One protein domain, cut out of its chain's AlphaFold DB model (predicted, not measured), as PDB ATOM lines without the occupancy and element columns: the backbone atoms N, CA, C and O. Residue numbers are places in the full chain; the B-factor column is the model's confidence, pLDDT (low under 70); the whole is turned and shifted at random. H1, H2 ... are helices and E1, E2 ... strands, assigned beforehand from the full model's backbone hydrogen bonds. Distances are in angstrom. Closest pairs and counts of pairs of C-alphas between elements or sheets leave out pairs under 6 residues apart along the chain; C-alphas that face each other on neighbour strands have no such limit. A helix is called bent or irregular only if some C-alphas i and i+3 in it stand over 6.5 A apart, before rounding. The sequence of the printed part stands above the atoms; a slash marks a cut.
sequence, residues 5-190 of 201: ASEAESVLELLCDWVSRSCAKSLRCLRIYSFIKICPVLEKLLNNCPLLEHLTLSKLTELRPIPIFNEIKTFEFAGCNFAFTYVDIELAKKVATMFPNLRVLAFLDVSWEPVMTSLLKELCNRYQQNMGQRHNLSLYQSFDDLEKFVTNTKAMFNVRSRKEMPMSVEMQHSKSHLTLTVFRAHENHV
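Overview. This is residues 5 to 190 of the 201 residues of an uncharacterized protein of Diploscapter pachys (UniProt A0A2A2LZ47). What shape do these atoms make? One long, twisted sheet of eight strands makes the length of the domain, with H3, H5 and H6 packed over one face and H1 packed on the edge strand E1. What are its parts? The printed part has 186 residues with seven named helices and eight named strands, in the order H1 E1 H2 E2 E3 H3 H4 E4 H5 E5 H6 E6 E7 E8 H7, of mixed class. The mixed sheet runs E1 E2 E3 E4 E5 E8 E7 E6; the whole is compact, with a radius of gyration of the C-alphas of 16.6 A and spans of 48 by 35 by 31 A.

Arrangement. What comes first? H1, residues 5 to 23, is on the sheet at a height of 7.4 A; its closest C-alphas to E1, residues 29 to 38, are those of Ala 8 and Ile 36, 4.2 A apart. Residues 12 to 19 of H1 only just touch H2, residues 40 to 47, with 3 pairs of C-alphas within 8 A, the closest those of Cys 16 and Leu 45, 6.9 A. How do the strands pair? E1, E2 (54 to 63), E3 (74 to 78), E4 (104 to 108), E5 (135 to 140) and E8 (178 to 183) are parallel neighbours in turn, within hydrogen-bond range at N 32 and O 56, 2.8 A, N 57 and O 76, 2.9 A, N 77 and O 106, 2.8 A, N 105 and O 138, 2.8 A, and N 139 and O 181, 2.8 A. E6 (157 to 162), E7 (168 to 173) and E8 form a meander of two hairpins, each strand the antiparallel neighbour of the one before, with N 158 and O 172, and N 171 and O 180, at 2.8 A. Where are the other helices? H5, residues 112 to 129, touches H3, residues 86 to 92, with residues 114 to 122 alone, closest at the C-alphas of Ala 92 and Leu 119, 4.3 A, and touches H4, residues 95 to 98, with residues 119 to 126 alone, closest at those of Ala 96 and Leu 123, 6.2 A. H5 lies over E8 at a height of 8.3 A and H6, residues 146 to 153, over E7 at 9.1 A, as two layers, helices on one face of a sheet; H7, residues 187 to 190, only grazes the sheet. E1 H2 E2, E3 H3 H4 E4 and E4 H5 E5 are strand-helix-strand units, parallel neighbours with helices between, and E5 H6 E6 is a split one, with E8 and E7 between; each crossover is right-handed. Are the helix backbones whole? Every O i to N i+4 pair is within hydrogen-bond range in H2, H3 and H6, 14 of 15 in H1 and 13 of 14 in H5; H4 and H7 are too short for one.

Along the chain. Where do the ends lie? H1 begins at C-alpha 5, (-31.869, -19.162, -38.440), and H7 ends at C-alpha 190, (-26.620, -37.006, -7.799). Which elements are long? H1 spans 25.4 A, H5 24.6 A, E2 18.7 A and E1 17.0 A; H1 is irregular, with C-alphas 20 and 23 7.2 A apart. E1 bends by 114 degrees at residue 35 and E2 by 107 degrees at residue 60.

Size, cuts and confidence. How large is it? The two C-alphas farthest apart, those of Arg 21 and Ala 155, are 49.7 A apart. Is it unbroken and sure? The printed part has no cut and no long link. The mean pLDDT of the printed part is 86.1; residues 81 to 82, 130 to 134, 142 to 145, 162 to 166 and 186 to 190 are under 70.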
ATOM      1  N   ALA A   5     -30.933 -20.220 -38.817       91.88
ATOM      2  CA  ALA A   5     -31.869 -19.162 -38.440       91.88
ATOM      3  C   ALA A   5     -33.340 -19.589 -38.595       91.88
ATOM      4  O   ALA A   5     -34.158 -19.308 -37.726       91.88
ATOM      5  N   SER A   6     -33.677 -20.309 -39.673       94.50
ATOM      6  CA  SER A   6     -35.033 -20.832 -39.886       94.50
ATOM      7  C   SER A   6     -35.402 -21.918 -38.871       94.50
ATOM      8  O   SER A   6     -36.552 -21.977 -38.433       94.50
ATOM      9  N   GLU A   7     -34.442 -22.759 -38.473       94.12
ATOM     10  CA  GLU A   7     -34.634 -23.724 -37.383       94.12
ATOM     11  C   GLU A   7     -34.872 -23.005 -36.049       94.12
ATOM     12  O   GLU A   7     -35.857 -23.301 -35.378       94.12
ATOM     13  N   ALA A   8     -34.041 -22.014 -35.712       94.56
ATOM     14  CA  ALA A   8     -34.177 -21.228 -34.488       94.56
ATOM     15  C   ALA A   8     -35.525 -20.500 -34.381       94.56
ATOM     16  O   ALA A   8     -36.105 -20.454 -33.294       94.56
ATOM     17  N   GLU A   9     -36.048 -19.968 -35.491       95.25
ATOM     18  CA  GLU A   9     -37.391 -19.378 -35.522       95.25
ATOM     19  C   GLU A   9     -38.471 -20.429 -35.254       95.25
ATOM     20  O   GLU A   9     -39.311 -20.240 -34.380       95.25
ATOM     21  N   SER A  10     -38.389 -21.578 -35.935       95.75
ATOM     22  CA  SER A  10     -39.361 -22.669 -35.776       95.75
ATOM     23  C   SER A  10     -39.394 -23.193 -34.334       95.75
ATOM     24  O   SER A  10     -40.457 -23.506 -33.801       95.75
ATOM     25  N   VAL A  11     -38.228 -23.287 -33.684       95.44
ATOM     26  CA  VAL A  11     -38.117 -23.685 -32.273       95.44
ATOM     27  C   VAL A  11     -38.761 -22.640 -31.364       95.44
ATOM     28  O   VAL A  11     -39.492 -23.011 -30.447       95.44
ATOM     29  N   LEU A  12     -38.527 -21.347 -31.606       95.06
ATOM     30  CA  LEU A  12     -39.140 -20.286 -30.807       95.06
ATOM     31  C   LEU A  12     -40.668 -20.277 -30.945       95.06
ATOM     32  O   LEU A  12     -41.362 -20.165 -29.935       95.06
ATOM     33  N   GLU A  13     -41.190 -20.421 -32.164       95.00
ATOM     34  CA  GLU A  13     -42.631 -20.525 -32.427       95.00
ATOM     35  C   GLU A  13     -43.246 -21.709 -31.670       95.00
ATOM     36  O   GLU A  13     -44.219 -21.539 -30.932       95.00
ATOM     37  N   LEU A  14     -42.616 -22.887 -31.764       94.06
ATOM     38  CA  LEU A  14     -43.055 -24.087 -31.055       94.06
ATOM     39  C   LEU A  14     -43.072 -23.886 -29.534       94.06
ATOM     40  O   LEU A  14     -44.025 -24.291 -28.870       94.06
ATOM     41  N   LEU A  15     -42.032 -23.262 -28.972       94.19
ATOM     42  CA  LEU A  15     -41.966 -22.975 -27.539       94.19
ATOM     43  C   LEU A  15     -43.063 -22.002 -27.116       94.19
ATOM     44  O   LEU A  15     -43.715 -22.242 -26.100       94.19
ATOM     45  N   CYS A  16     -43.289 -20.933 -27.882       93.25
ATOM     46  CA  CYS A  16     -44.353 -19.971 -27.611       93.25
ATOM     47  C   CYS A  16     -45.718 -20.660 -27.552       93.25
ATOM     48  O   CYS A  16     -46.462 -20.444 -26.595       93.25
ATOM     49  N   ASP A  17     -46.026 -21.522 -28.522       91.19
ATOM     50  CA  ASP A  17     -47.283 -22.269 -28.546       91.19
ATOM     51  C   ASP A  17     -47.386 -23.274 -27.393       91.19
ATOM     52  O   ASP A  17     -48.403 -23.331 -26.701       91.19
ATOM     53  N   TRP A  18     -46.334 -24.058 -27.155       90.31
ATOM     54  CA  TRP A  18     -46.349 -25.132 -26.164       90.31
ATOM     55  C   TRP A  18     -46.401 -24.607 -24.723       90.31
ATOM     56  O   TRP A  18     -47.250 -25.029 -23.928       90.31
ATOM     57  N   VAL A  19     -45.537 -23.644 -24.390       89.06
ATOM     58  CA  VAL A  19     -45.448 -23.069 -23.041       89.06
ATOM     59  C   VAL A  19     -46.718 -22.298 -22.698       89.06
ATOM     60  O   VAL A  19     -47.266 -22.494 -21.611       89.06
ATOM     61  N   SER A  20     -47.229 -21.481 -23.629       80.31
ATOM     62  CA  SER A  20     -48.413 -20.647 -23.382       80.31
ATOM     63  C   SER A  20     -49.687 -21.462 -23.164       80.31
ATOM     64  O   SER A  20     -50.582 -21.008 -22.453       80.31
ATOM     65  N   ARG A  21     -49.794 -22.653 -23.764       77.56
ATOM     66  CA  ARG A  21     -51.036 -23.437 -23.741       77.56
ATOM     67  C   ARG A  21     -51.142 -24.417 -22.584       77.56
ATOM     68  O   ARG A  21     -52.264 -24.729 -22.189       77.56
ATOM     69  N   SER A  22     -50.039 -24.981 -22.084       71.31
ATOM     70  CA  SER A  22     -50.183 -26.209 -21.280       71.31
ATOM     71  C   SER A  22     -49.188 -26.421 -20.148       71.31
ATOM     72  O   SER A  22     -49.554 -27.085 -19.181       71.31
ATOM     73  N   CYS A  23     -47.960 -25.897 -20.214       83.62
ATOM     74  CA  CYS A  23     -46.914 -26.340 -19.283       83.62
ATOM     75  C   CYS A  23     -46.207 -25.238 -18.487       83.62
ATOM     76  O   CYS A  23     -45.463 -25.589 -17.577       83.62
ATOM     77  N   ALA A  24     -46.450 -23.942 -18.731       88.31
ATOM     78  CA  ALA A  24     -45.705 -22.859 -18.063       88.31
ATOM     79  C   ALA A  24     -45.619 -23.013 -16.531       88.31
ATOM     80  O   ALA A  24     -44.553 -22.877 -15.939       88.31
ATOM     81  N   LYS A  25     -46.729 -23.377 -15.875       90.44
ATOM     82  CA  LYS A  25     -46.792 -23.510 -14.407       90.44
ATOM     83  C   LYS A  25     -46.157 -24.791 -13.854       90.44
ATOM     84  O   LYS A  25     -45.945 -24.874 -12.650       90.44
ATOM     85  N   SER A  26     -45.895 -25.788 -14.694       92.50
ATOM     86  CA  SER A  26     -45.377 -27.101 -14.285       92.50
ATOM     87  C   SER A  26     -44.006 -27.427 -14.876       92.50
ATOM     88  O   SER A  26     -43.393 -28.416 -14.476       92.50
ATOM     89  N   LEU A  27     -43.526 -26.631 -15.833       94.00
ATOM     90  CA  LEU A  27     -42.255 -26.837 -16.507       94.00
ATOM     91  C   LEU A  27     -41.106 -26.617 -15.522       94.00
ATOM     92  O   LEU A  27     -40.910 -25.512 -15.032       94.00
ATOM     93  N   ARG A  28     -40.349 -27.684 -15.247       95.25
ATOM     94  CA  ARG A  28     -39.193 -27.661 -14.332       95.25
ATOM     95  C   ARG A  28     -37.846 -27.702 -15.034       95.25
ATOM     96  O   ARG A  28     -36.843 -27.226 -14.508       95.25
ATOM     97  N   CYS A  29     -37.830 -28.304 -16.214       95.44
ATOM     98  CA  CYS A  29     -36.634 -28.541 -16.993       95.44
ATOM     99  C   CYS A  29     -36.957 -28.363 -18.472       95.44
ATOM    100  O   CYS A  29     -37.930 -28.935 -18.965       95.44
ATOM    101  N   LEU A  30     -36.126 -27.587 -19.161       95.12
ATOM    102  CA  LEU A  30     -36.197 -27.379 -20.596       95.12
ATOM    103  C   LEU A  30     -34.837 -27.703 -21.207       95.12
ATOM    104  O   LEU A  30     -33.829 -27.099 -20.846       95.12
ATOM    105  N   ARG A  31     -34.811 -28.660 -22.133       94.62
ATOM    106  CA  ARG A  31     -33.602 -29.041 -22.864       94.62
ATOM    107  C   ARG A  31     -33.830 -28.866 -24.350       94.62
ATOM    108  O   ARG A  31     -34.762 -29.448 -24.900       94.62
ATOM    109  N   ILE A  32     -32.989 -28.061 -24.984       93.44
ATOM    110  CA  ILE A  32     -33.101 -27.707 -26.394       93.44
ATOM    111  C   ILE A  32     -31.769 -28.021 -27.059       93.44
ATOM    112  O   ILE A  32     -30.768 -27.345 -26.832       93.44
ATOM    113  N   TYR A  33     -31.781 -29.060 -27.894       90.81
ATOM    114  CA  TYR A  33     -30.604 -29.522 -28.636       90.81
ATOM    115  C   TYR A  33     -30.550 -29.002 -30.087       90.81
ATOM    116  O   TYR A  33     -29.587 -29.282 -30.810       90.81
ATOM    117  N   SER A  34     -31.558 -28.229 -30.492       90.94
ATOM    118  CA  SER A  34     -31.658 -27.538 -31.782       90.94
ATOM    119  C   SER A  34     -31.007 -26.155 -31.764       90.94
ATOM    120  O   SER A  34     -30.684 -25.625 -30.700       90.94
ATOM    121  N   PHE A  35     -30.845 -25.555 -32.949       91.12
ATOM    122  CA  PHE A  35     -30.520 -24.129 -33.037       91.12
ATOM    123  C   PHE A  35     -31.602 -23.297 -32.345       91.12
ATOM    124  O   PHE A  35     -32.792 -23.515 -32.555       91.12
ATOM    125  N   ILE A  36     -31.180 -22.336 -31.527       92.06
ATOM    126  CA  ILE A  36     -32.065 -21.398 -30.845       92.06
ATOM    127  C   ILE A  36     -31.488 -19.985 -30.894       92.06
ATOM    128  O   ILE A  36     -30.276 -19.779 -30.814       92.06
ATOM    129  N   LYS A  37     -32.374 -18.994 -30.997       91.94
ATOM    130  CA  LYS A  37     -32.030 -17.592 -30.772       91.94
ATOM    131  C   LYS A  37     -32.424 -17.203 -29.357       91.94
ATOM    132  O   LYS A  37     -33.556 -17.434 -28.932       91.94
ATOM    133  N   ILE A  38     -31.494 -16.603 -28.631       91.62
ATOM    134  CA  ILE A  38     -31.772 -16.017 -27.329       91.62
ATOM    135  C   ILE A  38     -32.155 -14.557 -27.560       91.62
ATOM    136  O   ILE A  38     -31.315 -13.729 -27.906       91.62
ATOM    137  N   CYS A  39     -33.444 -14.269 -27.392       91.75
ATOM    138  CA  CYS A  39     -34.047 -12.964 -27.645       91.75
ATOM    139  C   CYS A  39     -35.058 -12.599 -26.536       91.75
ATOM    140  O   CYS A  39     -35.421 -13.465 -25.733       91.75
ATOM    141  N   PRO A  40     -35.584 -11.356 -26.508       93.00
ATOM    142  CA  PRO A  40     -36.498 -10.907 -25.451       93.00
ATOM    143  C   PRO A  40     -37.799 -11.719 -25.373       93.00
ATOM    144  O   PRO A  40     -38.409 -11.830 -24.313       93.00
ATOM    145  N   VAL A  41     -38.229 -12.309 -26.495       92.94
ATOM    146  CA  VAL A  41     -39.413 -13.182 -26.534       92.94
ATOM    147  C   VAL A  41     -39.152 -14.467 -25.751       92.94
ATOM    148  O   VAL A  41     -39.958 -14.821 -24.894       92.94
ATOM    149  N   LEU A  42     -38.014 -15.128 -25.996       92.88
ATOM    150  CA  LEU A  42     -37.621 -16.328 -25.255       92.88
ATOM    151  C   LEU A  42     -37.411 -16.012 -23.771       92.88
ATOM    152  O   LEU A  42     -37.897 -16.745 -22.917       92.88
ATOM    153  N   GLU A  43     -36.737 -14.904 -23.461       93.50
ATOM    154  CA  GLU A  43     -36.542 -14.440 -22.085       93.50
ATOM    155  C   GLU A  43     -37.873 -14.299 -21.341       93.50
ATOM    156  O   GLU A  43     -38.068 -14.910 -20.290       93.50
ATOM    157  N   LYS A  44     -38.820 -13.549 -21.916       92.56
ATOM    158  CA  LYS A  44     -40.151 -13.361 -21.335       92.56
ATOM    159  C   LYS A  44     -40.892 -14.687 -21.171       92.56
ATOM    160  O   LYS A  44     -41.553 -14.894 -20.158       92.56
ATOM    161  N   LEU A  45     -40.798 -15.575 -22.160       93.25
ATOM    162  CA  LEU A  45     -41.460 -16.874 -22.133       93.25
ATOM    163  C   LEU A  45     -40.950 -17.747 -20.979       93.25
ATOM    164  O   LEU A  45     -41.749 -18.286 -20.214       93.25
ATOM    165  N   LEU A  46     -39.629 -17.861 -20.833       93.44
ATOM    166  CA  LEU A  46     -39.019 -18.699 -19.802       93.44
ATOM    167  C   LEU A  46     -39.167 -18.089 -18.405       93.44
ATOM    168  O   LEU A  46     -39.433 -18.825 -17.460       93.44
ATOM    169  N   ASN A  47     -39.111 -16.761 -18.269       92.62
ATOM    170  CA  ASN A  47     -39.369 -16.081 -16.993       92.62
ATOM    171  C   ASN A  47     -40.836 -16.202 -16.526       92.62
ATOM    172  O   ASN A  47     -41.117 -16.028 -15.345       92.62
ATOM    173  N   ASN A  48     -41.770 -16.562 -17.414       92.00
ATOM    174  CA  ASN A  48     -43.148 -16.901 -17.040       92.00
ATOM    175  C   ASN A  48     -43.312 -18.355 -16.553       92.00
ATOM    176  O   ASN A  48     -44.435 -18.774 -16.258       92.00
ATOM    177  N   CYS A  49     -42.227 -19.130 -16.471       93.94
ATOM    178  CA  CYS A  49     -42.228 -20.499 -15.964       93.94
ATOM    179  C   CYS A  49     -41.654 -20.532 -14.533       93.94
ATOM    180  O   CYS A  49     -40.452 -20.729 -14.369       93.94
ATOM    181  N   PRO A  50     -42.474 -20.371 -13.475       92.06
ATOM    182  CA  PRO A  50     -41.983 -20.148 -12.108       92.06
ATOM    183  C   PRO A  50     -41.265 -21.352 -11.481       92.06
ATOM    184  O   PRO A  50     -40.643 -21.214 -10.437       92.06
ATOM    185  N   LEU A  51     -41.393 -22.543 -12.073       94.75
ATOM    186  CA  LEU A  51     -40.730 -23.757 -11.594       94.75
ATOM    187  C   LEU A  51     -39.535 -24.162 -12.464       94.75
ATOM    188  O   LEU A  51     -38.914 -25.186 -12.179       94.75
ATOM    189  N   LEU A  52     -39.236 -23.413 -13.531       96.06
ATOM    190  CA  LEU A  52     -38.172 -23.750 -14.467       96.06
ATOM    191  C   LEU A  52     -36.823 -23.414 -13.833       96.06
ATOM    192  O   LEU A  52     -36.397 -22.266 -13.828       96.06
ATOM    193  N   GLU A  53     -36.144 -24.439 -13.321       96.81
ATOM    194  CA  GLU A  53     -34.849 -24.292 -12.647       96.81
ATOM    195  C   GLU A  53     -33.681 -24.845 -13.477       96.81
ATOM    196  O   GLU A  53     -32.521 -24.568 -13.166       96.81
ATOM    197  N   HIS A  54     -33.975 -25.619 -14.529       96.56
ATOM    198  CA  HIS A  54     -32.980 -26.306 -15.355       96.56
ATOM    199  C   HIS A  54     -33.138 -25.956 -16.836       96.56
ATOM    200  O   HIS A  54     -34.172 -26.262 -17.436       96.56
ATOM    201  N   LEU A  55     -32.094 -25.384 -17.433       96.50
ATOM    202  CA  LEU A  55     -32.043 -25.041 -18.852       96.50
ATOM    203  C   LEU A  55     -30.806 -25.654 -19.514       96.50
ATOM    204  O   LEU A  55     -29.682 -25.355 -19.117       96.50
ATOM    205  N   THR A  56     -31.019 -26.460 -20.552       95.31
ATOM    206  CA  THR A  56     -29.955 -26.954 -21.435       95.31
ATOM    207  C   THR A  56     -30.137 -26.352 -22.823       95.31
ATOM    208  O   THR A  56     -31.211 -26.498 -23.410       95.31
ATOM    209  N   LEU A  57     -29.096 -25.719 -23.359       93.88
ATOM    210  CA  LEU A  57     -29.031 -25.197 -24.727       93.88
ATOM    211  C   LEU A  57     -27.804 -25.780 -25.432       93.88
ATOM    212  O   LEU A  57     -26.778 -25.971 -24.792       93.88
ATOM    213  N   SER A  58     -27.864 -26.030 -26.738       87.81
ATOM    214  CA  SER A  58     -26.703 -26.549 -27.483       87.81
ATOM    215  C   SER A  58     -26.133 -25.579 -28.514       87.81
ATOM    216  O   SER A  58     -24.925 -25.384 -28.593       87.81
ATOM    217  N   LYS A  59     -26.997 -24.969 -29.330       87.25
ATOM    218  CA  LYS A  59     -26.595 -24.210 -30.518       87.25
ATOM    219  C   LYS A  59     -27.269 -22.854 -30.531       87.25
ATOM    220  O   LYS A  59     -28.492 -22.772 -30.623       87.25
ATOM    221  N   LEU A  60     -26.474 -21.792 -30.494       90.12
ATOM    222  CA  LEU A  60     -26.991 -20.431 -30.504       90.12
ATOM    223  C   LEU A  60     -26.800 -19.788 -31.873       90.12
ATOM    224  O   LEU A  60     -25.693 -19.751 -32.404       90.12
ATOM    225  N   THR A  61     -27.873 -19.244 -32.436       90.94
ATOM    226  CA  THR A  61     -27.785 -18.390 -33.632       90.94
ATOM    227  C   THR A  61     -27.631 -16.919 -33.269       90.94
ATOM    228  O   THR A  61     -27.096 -16.145 -34.056       90.94
ATOM    229  N   GLU A  62     -28.104 -16.525 -32.084       90.00
ATOM    230  CA  GLU A  62     -28.118 -15.143 -31.613       90.00
ATOM    231  C   GLU A  62     -28.148 -15.094 -30.078       90.00
ATOM    232  O   GLU A  62     -28.783 -15.934 -29.438       90.00
ATOM    233  N   LEU A  63     -27.468 -14.096 -29.506       89.25
ATOM    234  CA  LEU A  63     -27.408 -13.804 -28.069       89.25
ATOM    235  C   LEU A  63     -27.406 -12.284 -27.848       89.25
ATOM    236  O   LEU A  63     -26.443 -11.731 -27.317       89.25
ATOM    237  N   ARG A  64     -28.425 -11.572 -28.344       84.00
ATOM    238  CA  ARG A  64     -28.586 -10.128 -28.104       84.00
ATOM    239  C   ARG A  64     -30.073  -9.739 -28.066       84.00
ATOM    240  O   ARG A  64     -30.825 -10.179 -28.927       84.00
ATOM    241  N   PRO A  65     -30.498  -8.880 -27.117       89.00
ATOM    242  CA  PRO A  65     -29.757  -8.427 -25.934       89.00
ATOM    243  C   PRO A  65     -29.418  -9.591 -24.981       89.00
ATOM    244  O   PRO A  65     -29.884 -10.710 -25.171       89.00
ATOM    245  N   ILE A  66     -28.556  -9.343 -23.989       89.81
ATOM    246  CA  ILE A  66     -28.209 -10.353 -22.976       89.81
ATOM    247  C   ILE A  66     -29.416 -10.532 -22.044       89.81
ATOM    248  O   ILE A  66     -29.749  -9.567 -21.352       89.81
ATOM    249  N   PRO A  67     -30.069 -11.707 -22.017       92.12
ATOM    250  CA  PRO A  67     -31.237 -11.921 -21.169       92.12
ATOM    251  C   PRO A  67     -30.825 -12.162 -19.716       92.12
ATOM    252  O   PRO A  67     -29.673 -12.504 -19.433       92.12
ATOM    253  N   ILE A  68     -31.788 -12.079 -18.803       93.44
ATOM    254  CA  ILE A  68     -31.621 -12.479 -17.408       93.44
ATOM    255  C   ILE A  68     -32.699 -13.507 -17.049       93.44
ATOM    256  O   ILE A  68     -33.899 -13.237 -17.115       93.44
ATOM    257  N   PHE A  69     -32.261 -14.692 -16.629       93.94
ATOM    258  CA  PHE A  69     -33.115 -15.797 -16.208       93.94
ATOM    259  C   PHE A  69     -32.970 -16.024 -14.700       93.94
ATOM    260  O   PHE A  69     -32.038 -16.686 -14.238       93.94
ATOM    261  N   ASN A  70     -33.891 -15.459 -13.919       88.25
ATOM    262  CA  ASN A  70     -33.772 -15.432 -12.456       88.25
ATOM    263  C   ASN A  70     -34.009 -16.797 -11.800       88.25
ATOM    264  O   ASN A  70     -33.350 -17.117 -10.812       88.25
ATOM    265  N   GLU A  71     -34.907 -17.611 -12.348       92.31
ATOM    266  CA  GLU A  71     -35.308 -18.882 -11.722       92.31
ATOM    267  C   GLU A  71     -34.342 -20.037 -12.020       92.31
ATOM    268  O   GLU A  71     -34.325 -21.053 -11.322       92.31
ATOM    269  N   ILE A  72     -33.480 -19.873 -13.025       96.00
ATOM    270  CA  ILE A  72     -32.552 -20.913 -13.459       96.00
ATOM    271  C   ILE A  72     -31.422 -21.079 -12.440       96.00
ATOM    272  O   ILE A  72     -30.601 -20.188 -12.220       96.00
ATOM    273  N   LYS A  73     -31.348 -22.279 -11.862       94.50
ATOM    274  CA  LYS A  73     -30.297 -22.710 -10.928       94.50
ATOM    275  C   LYS A  73     -29.295 -23.650 -11.590       94.50
ATOM    276  O   LYS A  73     -28.164 -23.762 -11.118       94.50
ATOM    277  N   THR A  74     -29.708 -24.318 -12.664       94.88
ATOM    278  CA  THR A  74     -28.898 -25.241 -13.456       94.88
ATOM    279  C   THR A  74     -28.881 -24.802 -14.911       94.88
ATOM    280  O   THR A  74     -29.926 -24.801 -15.560       94.88
ATOM    281  N   PHE A  75     -27.698 -24.483 -15.430       95.94
ATOM    282  CA  PHE A  75     -27.505 -24.181 -16.844       95.94
ATOM    283  C   PHE A  75     -26.484 -25.126 -17.473       95.94
ATOM    284  O   PHE A  75     -25.385 -25.307 -16.951       95.94
ATOM    285  N   GLU A  76     -26.844 -25.695 -18.616       94.06
ATOM    286  CA  GLU A  76     -25.971 -26.525 -19.433       94.06
ATOM    287  C   GLU A  76     -25.892 -25.958 -20.847       94.06
ATOM    288  O   GLU A  76     -26.907 -25.759 -21.514       94.06
ATOM    289  N   PHE A  77     -24.669 -25.729 -21.309       93.00
ATOM    290  CA  PHE A  77     -24.363 -25.464 -22.698       93.00
ATOM    291  C   PHE A  77     -23.667 -26.681 -23.312       93.00
ATOM    292  O   PHE A  77     -22.541 -27.009 -22.936       93.00
ATOM    293  N   ALA A  78     -24.344 -27.360 -24.233       87.88
ATOM    294  CA  ALA A  78     -23.852 -28.557 -24.904       87.88
ATOM    295  C   ALA A  78     -23.330 -28.204 -26.305       87.88
ATOM    296  O   ALA A  78     -24.089 -28.185 -27.269       87.88
ATOM    297  N   GLY A  79     -22.026 -27.947 -26.432       78.56
ATOM    298  CA  GLY A  79     -21.384 -27.546 -27.692       78.56
ATOM    299  C   GLY A  79     -21.413 -28.610 -28.797       78.56
ATOM    300  O   GLY A  79     -21.102 -28.312 -29.951       78.56
ATOM    301  N   CYS A  80     -21.808 -29.846 -28.466       75.88
ATOM    302  CA  CYS A  80     -21.982 -30.966 -29.394       75.88
ATOM    303  C   CYS A  80     -20.764 -31.215 -30.313       75.88
ATOM    304  O   CYS A  80     -20.942 -31.655 -31.449       75.88
ATOM    305  N   ASN A  81     -19.540 -30.926 -29.846       68.81
ATOM    306  CA  ASN A  81     -18.271 -31.096 -30.572       68.81
ATOM    307  C   ASN A  81     -18.165 -30.333 -31.909       68.81
ATOM    308  O   ASN A  81     -17.382 -30.711 -32.784       68.81
ATOM    309  N   PHE A  82     -18.925 -29.249 -32.093       66.62
ATOM    310  CA  PHE A  82     -18.750 -28.362 -33.245       66.62
ATOM    311  C   PHE A  82     -17.573 -27.395 -33.048       66.62
ATOM    312  O   PHE A  82     -17.106 -27.155 -31.933       66.62
ATOM    313  N   ALA A  83     -17.100 -26.800 -34.149       79.25
ATOM    314  CA  ALA A  83     -16.230 -25.633 -34.062       79.25
ATOM    315  C   ALA A  83     -16.971 -24.503 -33.330       79.25
ATOM    316  O   ALA A  83     -18.136 -24.236 -33.630       79.25
ATOM    317  N   PHE A  84     -16.295 -23.847 -32.386       84.62
ATOM    318  CA  PHE A  84     -16.894 -22.742 -31.646       84.62
ATOM    319  C   PHE A  84     -17.240 -21.574 -32.578       84.62
ATOM    320  O   PHE A  84     -16.563 -21.299 -33.571       84.62
ATOM    321  N   THR A  85     -18.278 -20.840 -32.208       88.94
ATOM    322  CA  THR A  85     -18.710 -19.603 -32.849       88.94
ATOM    323  C   THR A  85     -18.403 -18.401 -31.959       88.94
ATOM    324  O   THR A  85     -18.117 -18.523 -30.765       88.94
ATOM    325  N   TYR A  86     -18.499 -17.196 -32.523       90.56
ATOM    326  CA  TYR A  86     -18.418 -15.972 -31.722       90.56
ATOM    327  C   TYR A  86     -19.532 -15.899 -30.660       90.56
ATOM    328  O   TYR A  86     -19.306 -15.382 -29.568       90.56
ATOM    329  N   VAL A  87     -20.712 -16.458 -30.949       91.25
ATOM    330  CA  VAL A  87     -21.850 -16.467 -30.020       91.25
ATOM    331  C   VAL A  87     -21.539 -17.307 -28.778       91.25
ATOM    332  O   VAL A  87     -21.873 -16.888 -27.672       91.25
ATOM    333  N   ASP A  88     -20.817 -18.420 -28.928       91.19
ATOM    334  CA  ASP A  88     -20.421 -19.284 -27.804       91.19
ATOM    335  C   ASP A  88     -19.463 -18.565 -26.845       91.19
ATOM    336  O   ASP A  88     -19.553 -18.698 -25.623       91.19
ATOM    337  N   ILE A  89     -18.560 -17.750 -27.397       93.25
ATOM    338  CA  ILE A  89     -17.636 -16.923 -26.612       93.25
ATOM    339  C   ILE A  89     -18.408 -15.844 -25.848       93.25
ATOM    340  O   ILE A  89     -18.138 -15.604 -24.670       93.25
ATOM    341  N   GLU A  90     -19.358 -15.177 -26.501       94.19
ATOM    342  CA  GLU A  90     -20.173 -14.151 -25.851       94.19
ATOM    343  C   GLU A  90     -21.073 -14.750 -24.763       94.19
ATOM    344  O   GLU A  90     -21.192 -14.155 -23.693       94.19
ATOM    345  N   LEU A  91     -21.613 -15.957 -24.972       94.44
ATOM    346  CA  LEU A  91     -22.325 -16.713 -23.940       94.44
ATOM    347  C   LEU A  91     -21.420 -16.972 -22.734       94.44
ATOM    348  O   LEU A  91     -21.787 -16.648 -21.603       94.44
ATOM    349  N   ALA A  92     -20.219 -17.506 -22.969       94.62
ATOM    350  CA  ALA A  92     -19.250 -17.794 -21.915       94.62
ATOM    351  C   ALA A  92     -18.918 -16.545 -21.077       94.62
ATOM    352  O   ALA A  92     -18.886 -16.611 -19.850       94.62
ATOM    353  N   LYS A  93     -18.753 -15.385 -21.725       95.31
ATOM    354  CA  LYS A  93     -18.490 -14.094 -21.064       95.31
ATOM    355  C   LYS A  93     -19.694 -13.489 -20.337       95.31
ATOM    356  O   LYS A  93     -19.541 -12.452 -19.697       95.31
ATOM    357  N   LYS A  94     -20.900 -14.037 -20.495       94.31
ATOM    358  CA  LYS A  94     -22.136 -13.450 -19.951       94.31
ATOM    359  C   LYS A  94     -22.934 -14.396 -19.071       94.31
ATOM    360  O   LYS A  94     -23.869 -13.933 -18.423       94.31
ATOM    361  N   VAL A  95     -22.547 -15.667 -18.960       93.19
ATOM    362  CA  VAL A  95     -23.315 -16.684 -18.227       93.19
ATOM    363  C   VAL A  95     -23.621 -16.273 -16.781       93.19
ATOM    364  O   VAL A  95     -24.752 -16.410 -16.330       93.19
ATOM    365  N   ALA A  96     -22.656 -15.687 -16.065       90.25
ATOM    366  CA  ALA A  96     -22.838 -15.308 -14.663       90.25
ATOM    367  C   ALA A  96     -23.767 -14.093 -14.495       90.25
ATOM    368  O   ALA A  96     -24.348 -13.884 -13.432       90.25
ATOM    369  N   THR A  97     -23.902 -13.287 -15.552       91.31
ATOM    370  CA  THR A  97     -24.870 -12.188 -15.626       91.31
ATOM    371  C   THR A  97     -26.255 -12.709 -16.014       91.31
ATOM    372  O   THR A  97     -27.247 -12.291 -15.427       91.31
ATOM    373  N   MET A  98     -26.318 -13.641 -16.970       93.88
ATOM    374  CA  MET A  98     -27.569 -14.232 -17.454       93.88
ATOM    375  C   MET A  98     -28.269 -15.084 -16.395       93.88
ATOM    376  O   MET A  98     -29.494 -15.148 -16.379       93.88
ATOM    377  N   PHE A  99     -27.506 -15.729 -15.512       93.75
ATOM    378  CA  PHE A  99     -28.016 -16.663 -14.511       93.75
ATOM    379  C   PHE A  99     -27.555 -16.243 -13.104       93.75
ATOM    380  O   PHE A  99     -26.612 -16.818 -12.556       93.75
ATOM    381  N   PRO A 100     -28.185 -15.226 -12.489       89.94
ATOM    382  CA  PRO A 100     -27.730 -14.679 -11.208       89.94
ATOM    383  C   PRO A 100     -27.835 -15.671 -10.035       89.94
ATOM    384  O   PRO A 100     -27.078 -15.554  -9.074       89.94
ATOM    385  N   ASN A 101     -28.734 -16.658 -10.121       89.94
ATOM    386  CA  ASN A 101     -28.984 -17.663  -9.078       89.94
ATOM    387  C   ASN A 101     -28.370 -19.041  -9.394       89.94
ATOM    388  O   ASN A 101     -28.762 -20.057  -8.809       89.94
ATOM    389  N   LEU A 102     -27.407 -19.079 -10.318       91.12
ATOM    390  CA  LEU A 102     -26.777 -20.302 -10.796       91.12
ATOM    391  C   LEU A 102     -26.027 -21.043  -9.679       91.12
ATOM    392  O   LEU A 102     -25.214 -20.469  -8.956       91.12
ATOM    393  N   ARG A 103     -26.285 -22.346  -9.573       90.88
ATOM    394  CA  ARG A 103     -25.635 -23.279  -8.634       90.88
ATOM    395  C   ARG A 103     -24.880 -24.389  -9.354       90.88
ATOM    396  O   ARG A 103     -23.925 -24.944  -8.816       90.88
ATOM    397  N   VAL A 104     -25.335 -24.723 -10.554       91.31
ATOM    398  CA  VAL A 104     -24.923 -25.883 -11.340       91.31
ATOM    399  C   VAL A 104     -24.696 -25.384 -12.763       91.31
ATOM    400  O   VAL A 104     -25.611 -24.854 -13.387       91.31
ATOM    401  N   LEU A 105     -23.472 -25.515 -13.260       93.06
ATOM    402  CA  LEU A 105     -23.065 -25.038 -14.576       93.06
ATOM    403  C   LEU A 105     -22.369 -26.149 -15.348       93.06
ATOM    404  O   LEU A 105     -21.471 -26.794 -14.823       93.06
ATOM    405  N   ALA A 106     -22.722 -26.335 -16.609       90.31
ATOM    406  CA  ALA A 106     -22.054 -27.270 -17.495       90.31
ATOM    407  C   ALA A 106     -21.767 -26.592 -18.835       90.31
ATOM    408  O   ALA A 106     -22.657 -26.001 -19.431       90.31
ATOM    409  N   PHE A 107     -20.525 -26.660 -19.298       90.12
ATOM    410  CA  PHE A 107     -20.136 -26.304 -20.664       90.12
ATOM    411  C   PHE A 107     -19.461 -27.549 -21.225       90.12
ATOM    412  O   PHE A 107     -18.300 -27.814 -20.911       90.12
ATOM    413  N   LEU A 108     -20.240 -28.360 -21.934       86.44
ATOM    414  CA  LEU A 108     -19.867 -29.694 -22.392       86.44
ATOM    415  C   LEU A 108     -19.477 -29.636 -23.861       86.44
ATOM    416  O   LEU A 108     -20.115 -28.927 -24.636       86.44
ATOM    417  N   ASP A 109     -18.448 -30.391 -24.239       83.50
ATOM    418  CA  ASP A 109     -18.030 -30.548 -25.639       83.50
ATOM    419  C   ASP A 109     -17.750 -29.210 -26.349       83.50
ATOM    420  O   ASP A 109     -18.027 -29.031 -27.537       83.50
ATOM    421  N   VAL A 110     -17.220 -28.244 -25.591       86.12
ATOM    422  CA  VAL A 110     -16.793 -26.930 -26.082       86.12
ATOM    423  C   VAL A 110     -15.274 -26.853 -26.188       86.12
ATOM    424  O   VAL A 110     -14.534 -27.527 -25.468       86.12
ATOM    425  N   SER A 111     -14.780 -25.971 -27.056       87.94
ATOM    426  CA  SER A 111     -13.342 -25.721 -27.163       87.94
ATOM    427  C   SER A 111     -12.775 -25.113 -25.875       87.94
ATOM    428  O   SER A 111     -13.330 -24.159 -25.325       87.94
ATOM    429  N   TRP A 112     -11.637 -25.642 -25.405       87.12
ATOM    430  CA  TRP A 112     -10.966 -25.129 -24.205       87.12
ATOM    431  C   TRP A 112     -10.608 -23.645 -24.355       87.12
ATOM    432  O   TRP A 112     -11.095 -22.792 -23.615       87.12
ATOM    433  N   GLU A 113      -9.813 -23.334 -25.375       89.19
ATOM    434  CA  GLU A 113      -9.653 -21.970 -25.868       89.19
ATOM    435  C   GLU A 113     -10.561 -21.780 -27.090       89.19
ATOM    436  O   GLU A 113     -10.600 -22.668 -27.947       89.19
ATOM    437  N   PRO A 114     -11.261 -20.644 -27.228       91.19
ATOM    438  CA  PRO A 114     -11.376 -19.537 -26.272       91.19
ATOM    439  C   PRO A 114     -12.584 -19.649 -25.316       91.19
ATOM    440  O   PRO A 114     -12.792 -18.752 -24.497       91.19
ATOM    441  N   VAL A 115     -13.428 -20.683 -25.435       91.88
ATOM    442  CA  VAL A 115     -14.748 -20.721 -24.773       91.88
ATOM    443  C   VAL A 115     -14.628 -20.998 -23.274       91.88
ATOM    444  O   VAL A 115     -15.056 -20.172 -22.466       91.88
ATOM    445  N   MET A 116     -14.010 -22.118 -22.880       90.94
ATOM    446  CA  MET A 116     -13.874 -22.486 -21.463       90.94
ATOM    447  C   MET A 116     -13.061 -21.452 -20.679       90.94
ATOM    448  O   MET A 116     -13.413 -21.078 -19.561       90.94
ATOM    449  N   THR A 117     -11.987 -20.932 -21.266       92.94
ATOM    450  CA  THR A 117     -11.157 -19.918 -20.606       92.94
ATOM    451  C   THR A 117     -11.880 -18.584 -20.445       92.94
ATOM    452  O   THR A 117     -11.725 -17.935 -19.408       92.94
ATOM    453  N   SER A 118     -12.712 -18.185 -21.414       95.25
ATOM    454  CA  SER A 118     -13.587 -17.012 -21.279       95.25
ATOM    455  C   SER A 118     -14.614 -17.205 -20.166       95.25
ATOM    456  O   SER A 118     -14.802 -16.295 -19.359       95.25
ATOM    457  N   LEU A 119     -15.211 -18.397 -20.078       94.50
ATOM    458  CA  LEU A 119     -16.154 -18.748 -19.021       94.50
ATOM    459  C   LEU A 119     -15.517 -18.620 -17.633       94.50
ATOM    460  O   LEU A 119     -16.045 -17.934 -16.758       94.50
ATOM    461  N   LEU A 120     -14.367 -19.264 -17.425       93.19
ATOM    462  CA  LEU A 120     -13.689 -19.263 -16.128       93.19
ATOM    463  C   LEU A 120     -13.268 -17.851 -15.709       93.19
ATOM    464  O   LEU A 120     -13.408 -17.494 -14.540       93.19
ATOM    465  N   LYS A 121     -12.792 -17.028 -16.654       93.25
ATOM    466  CA  LYS A 121     -12.471 -15.616 -16.395       93.25
ATOM    467  C   LYS A 121     -13.703 -14.829 -15.951       93.25
ATOM    468  O   LYS A 121     -13.609 -14.092 -14.973       93.25
ATOM    469  N   GLU A 122     -14.838 -14.997 -16.627       92.94
ATOM    470  CA  GLU A 122     -16.091 -14.326 -16.261       92.94
ATOM    471  C   GLU A 122     -16.550 -14.715 -14.852       92.94
ATOM    472  O   GLU A 122     -16.812 -13.838 -14.025       92.94
ATOM    473  N   LEU A 123     -16.572 -16.015 -14.538       91.31
ATOM    474  CA  LEU A 123     -16.929 -16.500 -13.202       91.31
ATOM    475  C   LEU A 123     -16.015 -15.888 -12.133       91.31
ATOM    476  O   LEU A 123     -16.492 -15.312 -11.154       91.31
ATOM    477  N   CYS A 124     -14.696 -15.952 -12.329       89.44
ATOM    478  CA  CYS A 124     -13.736 -15.372 -11.395       89.44
ATOM    479  C   CYS A 124     -13.969 -13.871 -11.178       89.44
ATOM    480  O   CYS A 124     -14.028 -13.434 -10.028       89.44
ATOM    481  N   ASN A 125     -14.141 -13.102 -12.255       88.75
ATOM    482  CA  ASN A 125     -14.343 -11.655 -12.190       88.75
ATOM    483  C   ASN A 125     -15.638 -11.296 -11.449       88.75
ATOM    484  O   ASN A 125     -15.626 -10.457 -10.546       88.75
ATOM    485  N   ARG A 126     -16.750 -11.963 -11.778       84.31
ATOM    486  CA  ARG A 126     -18.055 -11.713 -11.156       84.31
ATOM    487  C   ARG A 126     -18.019 -11.958  -9.650       84.31
ATOM    488  O   ARG A 126     -18.494 -11.132  -8.875       84.31
ATOM    489  N   TYR A 127     -17.438 -13.075  -9.222       80.06
ATOM    490  CA  TYR A 127     -17.396 -13.436  -7.804       80.06
ATOM    491  C   TYR A 127     -16.279 -12.724  -7.027       80.06
ATOM    492  O   TYR A 127     -16.349 -12.636  -5.805       80.06
ATOM    493  N   GLN A 128     -15.276 -12.160  -7.704       79.81
ATOM    494  CA  GLN A 128     -14.369 -11.180  -7.098       79.81
ATOM    495  C   GLN A 128     -15.066  -9.860  -6.780       79.81
ATOM    496  O   GLN A 128     -14.763  -9.249  -5.765       79.81
ATOM    497  N   GLN A 129     -16.005  -9.409  -7.609       75.62
ATOM    498  CA  GLN A 129     -16.750  -8.175  -7.337       75.62
ATOM    499  C   GLN A 129     -17.726  -8.326  -6.154       75.62
ATOM    500  O   GLN A 129     -18.093  -7.331  -5.538       75.62
ATOM    501  N   ASN A 130     -18.076  -9.564  -5.780       68.88
ATOM    502  CA  ASN A 130     -19.003  -9.897  -4.693       68.88
ATOM    503  C   ASN A 130     -18.297 -10.531  -3.472       68.88
ATOM    504  O   ASN A 130     -18.809 -11.477  -2.875       68.88
ATOM    505  N   MET A 131     -17.121 -10.025  -3.072       61.97
ATOM    506  CA  MET A 131     -16.288 -10.634  -2.010       61.97
ATOM    507  C   MET A 131     -16.973 -10.812  -0.640       61.97
ATOM    508  O   MET A 131     -16.480 -11.573   0.185       61.97
ATOM    509  N   GLY A 132     -18.099 -10.148  -0.372       58.44
ATOM    510  CA  GLY A 132     -18.834 -10.305   0.889       58.44
ATOM    511  C   GLY A 132     -19.578 -11.639   1.038       58.44
ATOM    512  O   GLY A 132     -20.078 -11.930   2.122       58.44
ATOM    513  N   GLN A 133     -19.677 -12.449  -0.022       67.88
ATOM    514  CA  GLN A 133     -20.473 -13.676  -0.028       67.88
ATOM    515  C   GLN A 133     -19.633 -14.894  -0.423       67.88
ATOM    516  O   GLN A 133     -18.808 -14.862  -1.338       67.88
ATOM    517  N   ARG A 134     -19.844 -16.007   0.288       67.56
ATOM    518  CA  ARG A 134     -19.307 -17.307  -0.125       67.56
ATOM    519  C   ARG A 134     -20.144 -17.823  -1.286       67.56
ATOM    520  O   ARG A 134     -21.361 -17.929  -1.161       67.56
ATOM    521  N   HIS A 135     -19.479 -18.185  -2.376       78.06
ATOM    522  CA  HIS A 135     -20.135 -18.723  -3.559       78.06
ATOM    523  C   HIS A 135     -19.592 -20.115  -3.859       78.06
ATOM    524  O   HIS A 135     -18.400 -20.284  -4.116       78.06
ATOM    525  N   ASN A 136     -20.491 -21.094  -3.830       81.81
ATOM    526  CA  ASN A 136     -20.207 -22.470  -4.208       81.81
ATOM    527  C   ASN A 136     -20.919 -22.747  -5.529       81.81
ATOM    528  O   ASN A 136     -22.142 -22.620  -5.602       81.81
ATOM    529  N   LEU A 137     -20.154 -23.112  -6.553       87.31
ATOM    530  CA  LEU A 137     -20.675 -23.465  -7.866       87.31
ATOM    531  C   LEU A 137     -20.202 -24.873  -8.229       87.31
ATOM    532  O   LEU A 137     -19.013 -25.186  -8.163       87.31
ATOM    533  N   SER A 138     -21.138 -25.721  -8.635       84.81
ATOM    534  CA  SER A 138     -20.837 -27.033  -9.196       84.81
ATOM    535  C   SER A 138     -20.635 -26.882 -10.701       84.81
ATOM    536  O   SER A 138     -21.547 -26.441 -11.400       84.81
ATOM    537  N   LEU A 139     -19.449 -27.229 -11.196       83.69
ATOM    538  CA  LEU A 139     -19.100 -27.203 -12.613       83.69
ATOM    539  C   LEU A 139     -19.037 -28.637 -13.148       83.69
ATOM    540  O   LEU A 139     -18.328 -29.471 -12.597       83.69
ATOM    541  N   TYR A 140     -19.726 -28.928 -14.245       81.00
ATOM    542  CA  TYR A 140     -19.640 -30.219 -14.929       81.00
ATOM    543  C   TYR A 140     -18.848 -30.068 -16.202       81.00
ATOM    544  O   TYR A 140     -19.037 -29.101 -16.945       81.00
ATOM    545  N   GLN A 141     -17.982 -31.036 -16.452       76.12
ATOM    546  CA  GLN A 141     -17.162 -31.096 -17.648       76.12
ATOM    547  C   GLN A 141     -17.201 -32.514 -18.199       76.12
ATOM    548  O   GLN A 141     -17.000 -33.448 -17.434       76.12
ATOM    549  N   SER A 142     -17.405 -32.671 -19.508       64.50
ATOM    550  CA  SER A 142     -17.413 -33.969 -20.204       64.50
ATOM    551  C   SER A 142     -16.005 -34.524 -20.451       64.50
ATOM    552  O   SER A 142     -15.781 -35.264 -21.405       64.50
ATOM    553  N   PHE A 143     -15.014 -34.156 -19.633       62.31
ATOM    554  CA  PHE A 143     -13.650 -34.610 -19.866       62.31
ATOM    555  C   PHE A 143     -13.453 -36.043 -19.385       62.31
ATOM    556  O   PHE A 143     -13.750 -36.392 -18.241       62.31
ATOM    557  N   ASP A 144     -12.793 -36.833 -20.229       58.69
ATOM    558  CA  ASP A 144     -12.199 -38.098 -19.810       58.69
ATOM    559  C   ASP A 144     -11.127 -37.903 -18.727       58.69
ATOM    560  O   ASP A 144     -10.839 -38.850 -18.001       58.69
ATOM    561  N   ASP A 145     -10.595 -36.684 -18.563       65.12
ATOM    562  CA  ASP A 145      -9.493 -36.386 -17.652       65.12
ATOM    563  C   ASP A 145      -9.695 -35.078 -16.851       65.12
ATOM    564  O   ASP A 145      -9.423 -33.968 -17.322       65.12
ATOM    565  N   LEU A 146     -10.152 -35.210 -15.598       78.38
ATOM    566  CA  LEU A 146     -10.204 -34.111 -14.622       78.38
ATOM    567  C   LEU A 146      -8.808 -33.529 -14.326       78.38
ATOM    568  O   LEU A 146      -8.700 -32.351 -13.979       78.38
ATOM    569  N   GLU A 147      -7.733 -34.307 -14.478       78.75
ATOM    570  CA  GLU A 147      -6.365 -33.837 -14.238       78.75
ATOM    571  C   GLU A 147      -5.941 -32.806 -15.281       78.75
ATOM    572  O   GLU A 147      -5.277 -31.820 -14.942       78.75
ATOM    573  N   LYS A 148      -6.393 -32.962 -16.530       81.62
ATOM    574  CA  LYS A 148      -6.206 -31.956 -17.581       81.62
ATOM    575  C   LYS A 148      -6.871 -30.631 -17.212       81.62
ATOM    576  O   LYS A 148      -6.245 -29.579 -17.348       81.62
ATOM    577  N   PHE A 149      -8.103 -30.666 -16.691       85.38
ATOM    578  CA  PHE A 149      -8.789 -29.459 -16.216       85.38
ATOM    579  C   PHE A 149      -7.991 -28.779 -15.095       85.38
ATOM    580  O   PHE A 149      -7.713 -27.581 -15.166       85.38
ATOM    581  N   VAL A 150      -7.572 -29.544 -14.081       86.69
ATOM    582  CA  VAL A 150      -6.775 -29.034 -12.953       86.69
ATOM    583  C   VAL A 150      -5.460 -28.420 -13.437       86.69
ATOM    584  O   VAL A 150      -5.097 -27.316 -13.036       86.69
ATOM    585  N   THR A 151      -4.763 -29.101 -14.346       87.50
ATOM    586  CA  THR A 151      -3.484 -28.646 -14.901       87.50
ATOM    587  C   THR A 151      -3.633 -27.325 -15.646       87.50
ATOM    588  O   THR A 151      -2.840 -26.405 -15.433       87.50
ATOM    589  N   ASN A 152      -4.675 -27.200 -16.470       88.69
ATOM    590  CA  ASN A 152      -4.925 -25.993 -17.251       88.69
ATOM    591  C   ASN A 152      -5.381 -24.803 -16.392       88.69
ATOM    592  O   ASN A 152      -5.259 -23.657 -16.815       88.69
ATOM    593  N   THR A 153      -5.899 -25.053 -15.186       89.69
ATOM    594  CA  THR A 153      -6.493 -24.023 -14.316       89.69
ATOM    595  C   THR A 153      -5.660 -23.689 -13.079       89.69
ATOM    596  O   THR A 153      -6.026 -22.789 -12.320       89.69
ATOM    597  N   LYS A 154      -4.491 -24.322 -12.906       89.25
ATOM    598  CA  LYS A 154      -3.592 -24.144 -11.749       89.25
ATOM    599  C   LYS A 154      -3.151 -22.701 -11.476       89.25
ATOM    600  O   LYS A 154      -2.804 -22.368 -10.352       89.25
ATOM    601  N   ALA A 155      -3.142 -21.839 -12.495       89.56
ATOM    602  CA  ALA A 155      -2.796 -20.424 -12.339       89.56
ATOM    603  C   ALA A 155      -3.935 -19.591 -11.720       89.56
ATOM    604  O   ALA A 155      -3.703 -18.489 -11.228       89.56
ATOM    605  N   MET A 156      -5.171 -20.096 -11.771       89.38
ATOM    606  CA  MET A 156      -6.372 -19.402 -11.304       89.38
ATOM    607  C   MET A 156      -6.871 -19.977  -9.973       89.38
ATOM    608  O   MET A 156      -7.306 -19.217  -9.101       89.38
ATOM    609  N   PHE A 157      -6.781 -21.297  -9.798       90.75
ATOM    610  CA  PHE A 157      -7.387 -22.010  -8.679       90.75
ATOM    611  C   PHE A 157      -6.390 -22.889  -7.919       90.75
ATOM    612  O   PHE A 157      -5.531 -23.541  -8.508       90.75
ATOM    613  N   ASN A 158      -6.590 -22.966  -6.605       89.50
ATOM    614  CA  ASN A 158      -5.914 -23.889  -5.703       89.50
ATOM    615  C   ASN A 158      -6.794 -25.124  -5.480       89.50
ATOM    616  O   ASN A 158      -7.973 -24.991  -5.150       89.50
ATOM    617  N   VAL A 159      -6.233 -26.324  -5.617       87.69
ATOM    618  CA  VAL A 159      -6.953 -27.576  -5.329       87.69
ATOM    619  C   VAL A 159      -7.066 -27.757  -3.814       87.69
ATOM    620  O   VAL A 159      -6.052 -27.731  -3.121       87.69
ATOM    621  N   ARG A 160      -8.288 -27.937  -3.300       81.88
ATOM    622  CA  ARG A 160      -8.568 -28.093  -1.860       81.88
ATOM    623  C   ARG A 160      -8.736 -29.541  -1.431       81.88
ATOM    624  O   ARG A 160      -8.251 -29.927  -0.374       81.88
ATOM    625  N   SER A 161      -9.418 -30.341  -2.241       74.62
ATOM    626  CA  SER A 161      -9.553 -31.772  -1.999       74.62
ATOM    627  C   SER A 161      -9.707 -32.522  -3.317       74.62
ATOM    628  O   SER A 161     -10.412 -32.089  -4.232       74.62
ATOM    629  N   ARG A 162      -9.029 -33.666  -3.412       61.72
ATOM    630  CA  ARG A 162      -9.383 -34.727  -4.353       61.72
ATOM    631  C   ARG A 162     -10.248 -35.682  -3.540       61.72
ATOM    632  O   ARG A 162      -9.710 -36.388  -2.693       61.72
ATOM    633  N   LYS A 163     -11.575 -35.617  -3.677       54.88
ATOM    634  CA  LYS A 163     -12.437 -36.598  -3.001       54.88
ATOM    635  C   LYS A 163     -12.098 -37.995  -3.533       54.88
ATOM    636  O   LYS A 163     -11.717 -38.135  -4.694       54.88
ATOM    637  N   GLU A 164     -12.174 -38.996  -2.660       49.03
ATOM    638  CA  GLU A 164     -11.872 -40.388  -2.990       49.03
ATOM    639  C   GLU A 164     -12.748 -40.880  -4.152       49.03
ATOM    640  O   GLU A 164     -13.958 -40.663  -4.171       49.03
ATOM    641  N   MET A 165     -12.089 -41.547  -5.107       51.22
ATOM    642  CA  MET A 165     -12.566 -41.970  -6.432       51.22
ATOM    643  C   MET A 165     -12.794 -40.811  -7.432       51.22
ATOM    644  O   MET A 165     -13.427 -39.819  -7.089       51.22
ATOM    645  N   PRO A 166     -12.276 -40.894  -8.679       63.62
ATOM    646  CA  PRO A 166     -11.942 -39.770  -9.581       63.62
ATOM    647  C   PRO A 166     -13.160 -39.088 -10.240       63.62
ATOM    648  O   PRO A 166     -13.221 -38.892 -11.453       63.62
ATOM    649  N   MET A 167     -14.168 -38.750  -9.445       74.50
ATOM    650  CA  MET A 167     -15.474 -38.294  -9.910       74.50
ATOM    651  C   MET A 167     -15.642 -36.783  -9.762       74.50
ATOM    652  O   MET A 167     -16.441 -36.196 -10.501       74.50
ATOM    653  N   SER A 168     -14.889 -36.156  -8.845       82.44
ATOM    654  CA  SER A 168     -14.863 -34.701  -8.675       82.44
ATOM    655  C   SER A 168     -13.578 -34.159  -8.036       82.44
ATOM    656  O   SER A 168     -12.863 -34.877  -7.333       82.44
ATOM    657  N   VAL A 169     -13.310 -32.870  -8.244       86.12
ATOM    658  CA  VAL A 169     -12.247 -32.109  -7.572       86.12
ATOM    659  C   VAL A 169     -12.796 -30.785  -7.046       86.12
ATOM    660  O   VAL A 169     -13.505 -30.074  -7.759       86.12
ATOM    661  N   GLU A 170     -12.474 -30.442  -5.799       88.12
ATOM    662  CA  GLU A 170     -12.806 -29.132  -5.239       88.12
ATOM    663  C   GLU A 170     -11.633 -28.167  -5.422       88.12
ATOM    664  O   GLU A 170     -10.486 -28.462  -5.067       88.12
ATOM    665  N   MET A 171     -11.929 -26.992  -5.966       90.00
ATOM    666  CA  MET A 171     -10.961 -25.966  -6.315       90.00
ATOM    667  C   MET A 171     -11.434 -24.612  -5.789       90.00
ATOM    668  O   MET A 171     -12.591 -24.240  -5.955       90.00
ATOM    669  N   GLN A 172     -10.543 -23.840  -5.175       89.56
ATOM    670  CA  GLN A 172     -10.842 -22.488  -4.714       89.56
ATOM    671  C   GLN A 172     -10.105 -21.466  -5.562       89.56
ATOM    672  O   GLN A 172      -8.905 -21.594  -5.801       89.56
ATOM    673  N   HIS A 173     -10.810 -20.421  -5.983       90.06
ATOM    674  CA  HIS A 173     -10.174 -19.317  -6.678       90.06
ATOM    675  C   HIS A 173      -9.146 -18.625  -5.773       90.06
ATOM    676  O   HIS A 173      -9.416 -18.320  -4.613       90.06
ATOM    677  N   SER A 174      -7.963 -18.347  -6.315       85.31
ATOM    678  CA  SER A 174      -6.830 -17.791  -5.559       85.31
ATOM    679  C   SER A 174      -7.082 -16.394  -4.976       85.31
ATOM    680  O   SER A 174      -6.432 -16.006  -4.010       85.31
ATOM    681  N   LYS A 175      -8.016 -15.635  -5.558       85.19
ATOM    682  CA  LYS A 175      -8.253 -14.217  -5.244       85.19
ATOM    683  C   LYS A 175      -9.695 -13.904  -4.831       85.19
ATOM    684  O   LYS A 175     -10.071 -12.737  -4.818       85.19
ATOM    685  N   SER A 176     -10.538 -14.909  -4.585       83.06
ATOM    686  CA  SER A 176     -11.911 -14.693  -4.104       83.06
ATOM    687  C   SER A 176     -12.421 -15.864  -3.265       83.06
ATOM    688  O   SER A 176     -11.749 -16.878  -3.086       83.06
ATOM    689  N   HIS A 177     -13.646 -15.734  -2.756       82.56
ATOM    690  CA  HIS A 177     -14.345 -16.795  -2.028       82.56
ATOM    691  C   HIS A 177     -15.113 -17.767  -2.940       82.56
ATOM    692  O   HIS A 177     -15.947 -18.527  -2.449       82.56
ATOM    693  N   LEU A 178     -14.840 -17.756  -4.250       87.25
ATOM    694  CA  LEU A 178     -15.410 -18.719  -5.190       87.25
ATOM    695  C   LEU A 178     -14.800 -20.103  -4.959       87.25
ATOM    696  O   LEU A 178     -13.584 -20.282  -5.078       87.25
ATOM    697  N   THR A 179     -15.662 -21.078  -4.693       88.12
ATOM    698  CA  THR A 179     -15.315 -22.499  -4.676       88.12
ATOM    699  C   THR A 179     -16.028 -23.193  -5.830       88.12
ATOM    700  O   THR A 179     -17.250 -23.097  -5.960       88.12
ATOM    701  N   LEU A 180     -15.257 -23.878  -6.671       88.50
ATOM    702  CA  LEU A 180     -15.749 -24.723  -7.748       88.50
ATOM    703  C   LEU A 180     -15.615 -26.187  -7.341       88.50
ATOM    704  O   LEU A 180     -14.523 -26.631  -6.995       88.50
ATOM    705  N   THR A 181     -16.703 -26.945  -7.426       87.62
ATOM    706  CA  THR A 181     -16.617 -28.412  -7.424       87.62
ATOM    707  C   THR A 181     -16.770 -28.889  -8.854       87.62
ATOM    708  O   THR A 181     -17.839 -28.733  -9.438       87.62
ATOM    709  N   VAL A 182     -15.695 -29.417  -9.434       86.00
ATOM    710  CA  VAL A 182     -15.670 -29.864 -10.827       86.00
ATOM    711  C   VAL A 182     -15.966 -31.353 -10.873       86.00
ATOM    712  O   VAL A 182     -15.217 -32.133 -10.292       86.00
ATOM    713  N   PHE A 183     -17.034 -31.752 -11.556       81.94
ATOM    714  CA  PHE A 183     -17.452 -33.141 -11.722       81.94
ATOM    715  C   PHE A 183     -17.153 -33.638 -13.139       81.94
ATOM    716  O   PHE A 183     -17.333 -32.900 -14.110       81.94
ATOM    717  N   ARG A 184     -16.766 -34.915 -13.255       76.69
ATOM    718  CA  ARG A 184     -16.524 -35.592 -14.546       76.69
ATOM    719  C   ARG A 184     -17.800 -35.824 -15.372       76.69
ATOM    720  O   ARG A 184     -17.740 -35.990 -16.580       76.69
ATOM    721  N   ALA A 185     -18.954 -35.898 -14.716       72.12
ATOM    722  CA  ALA A 185     -20.249 -36.100 -15.359       72.12
ATOM    723  C   ALA A 185     -21.377 -35.594 -14.454       72.12
ATOM    724  O   ALA A 185     -21.220 -35.550 -13.230       72.12
ATOM    725  N   HIS A 186     -22.526 -35.246 -15.043       64.81
ATOM    726  CA  HIS A 186     -23.704 -34.781 -14.297       64.81
ATOM    727  C   HIS A 186     -24.223 -35.830 -13.296       64.81
ATOM    728  O   HIS A 186     -24.577 -35.504 -12.163       64.81
ATOM    729  N   GLU A 187     -24.197 -37.105 -13.679       65.62
ATOM    730  CA  GLU A 187     -24.642 -38.240 -12.858       65.62
ATOM    731  C   GLU A 187     -23.847 -38.374 -11.546       65.62
ATOM    732  O   GLU A 187     -24.379 -38.797 -10.518       65.62
ATOM    733  N   ASN A 188     -22.596 -37.907 -11.538       61.03
ATOM    734  CA  ASN A 188     -21.713 -37.995 -10.376       61.03
ATOM    735  C   ASN A 188     -22.144 -37.067  -9.233       61.03
ATOM    736  O   ASN A 188     -21.829 -37.336  -8.076       61.03
ATOM    737  N   HIS A 189     -22.867 -35.984  -9.532       54.88
ATOM    738  CA  HIS A 189     -23.359 -35.068  -8.504       54.88
ATOM    739  C   HIS A 189     -24.552 -35.647  -7.738       54.88
ATOM    740  O   HIS A 189     -24.631 -35.492  -6.517       54.88
ATOM    741  N   VAL A 190     -25.450 -36.364  -8.424       54.97
ATOM    742  CA  VAL A 190     -26.620 -37.006  -7.799       54.97
ATOM    743  C   VAL A 190     -26.172 -38.038  -6.762       54.97
ATOM    744  O   VAL A 190     -26.675 -38.032  -5.644       54.97
TER     745      VAL A 190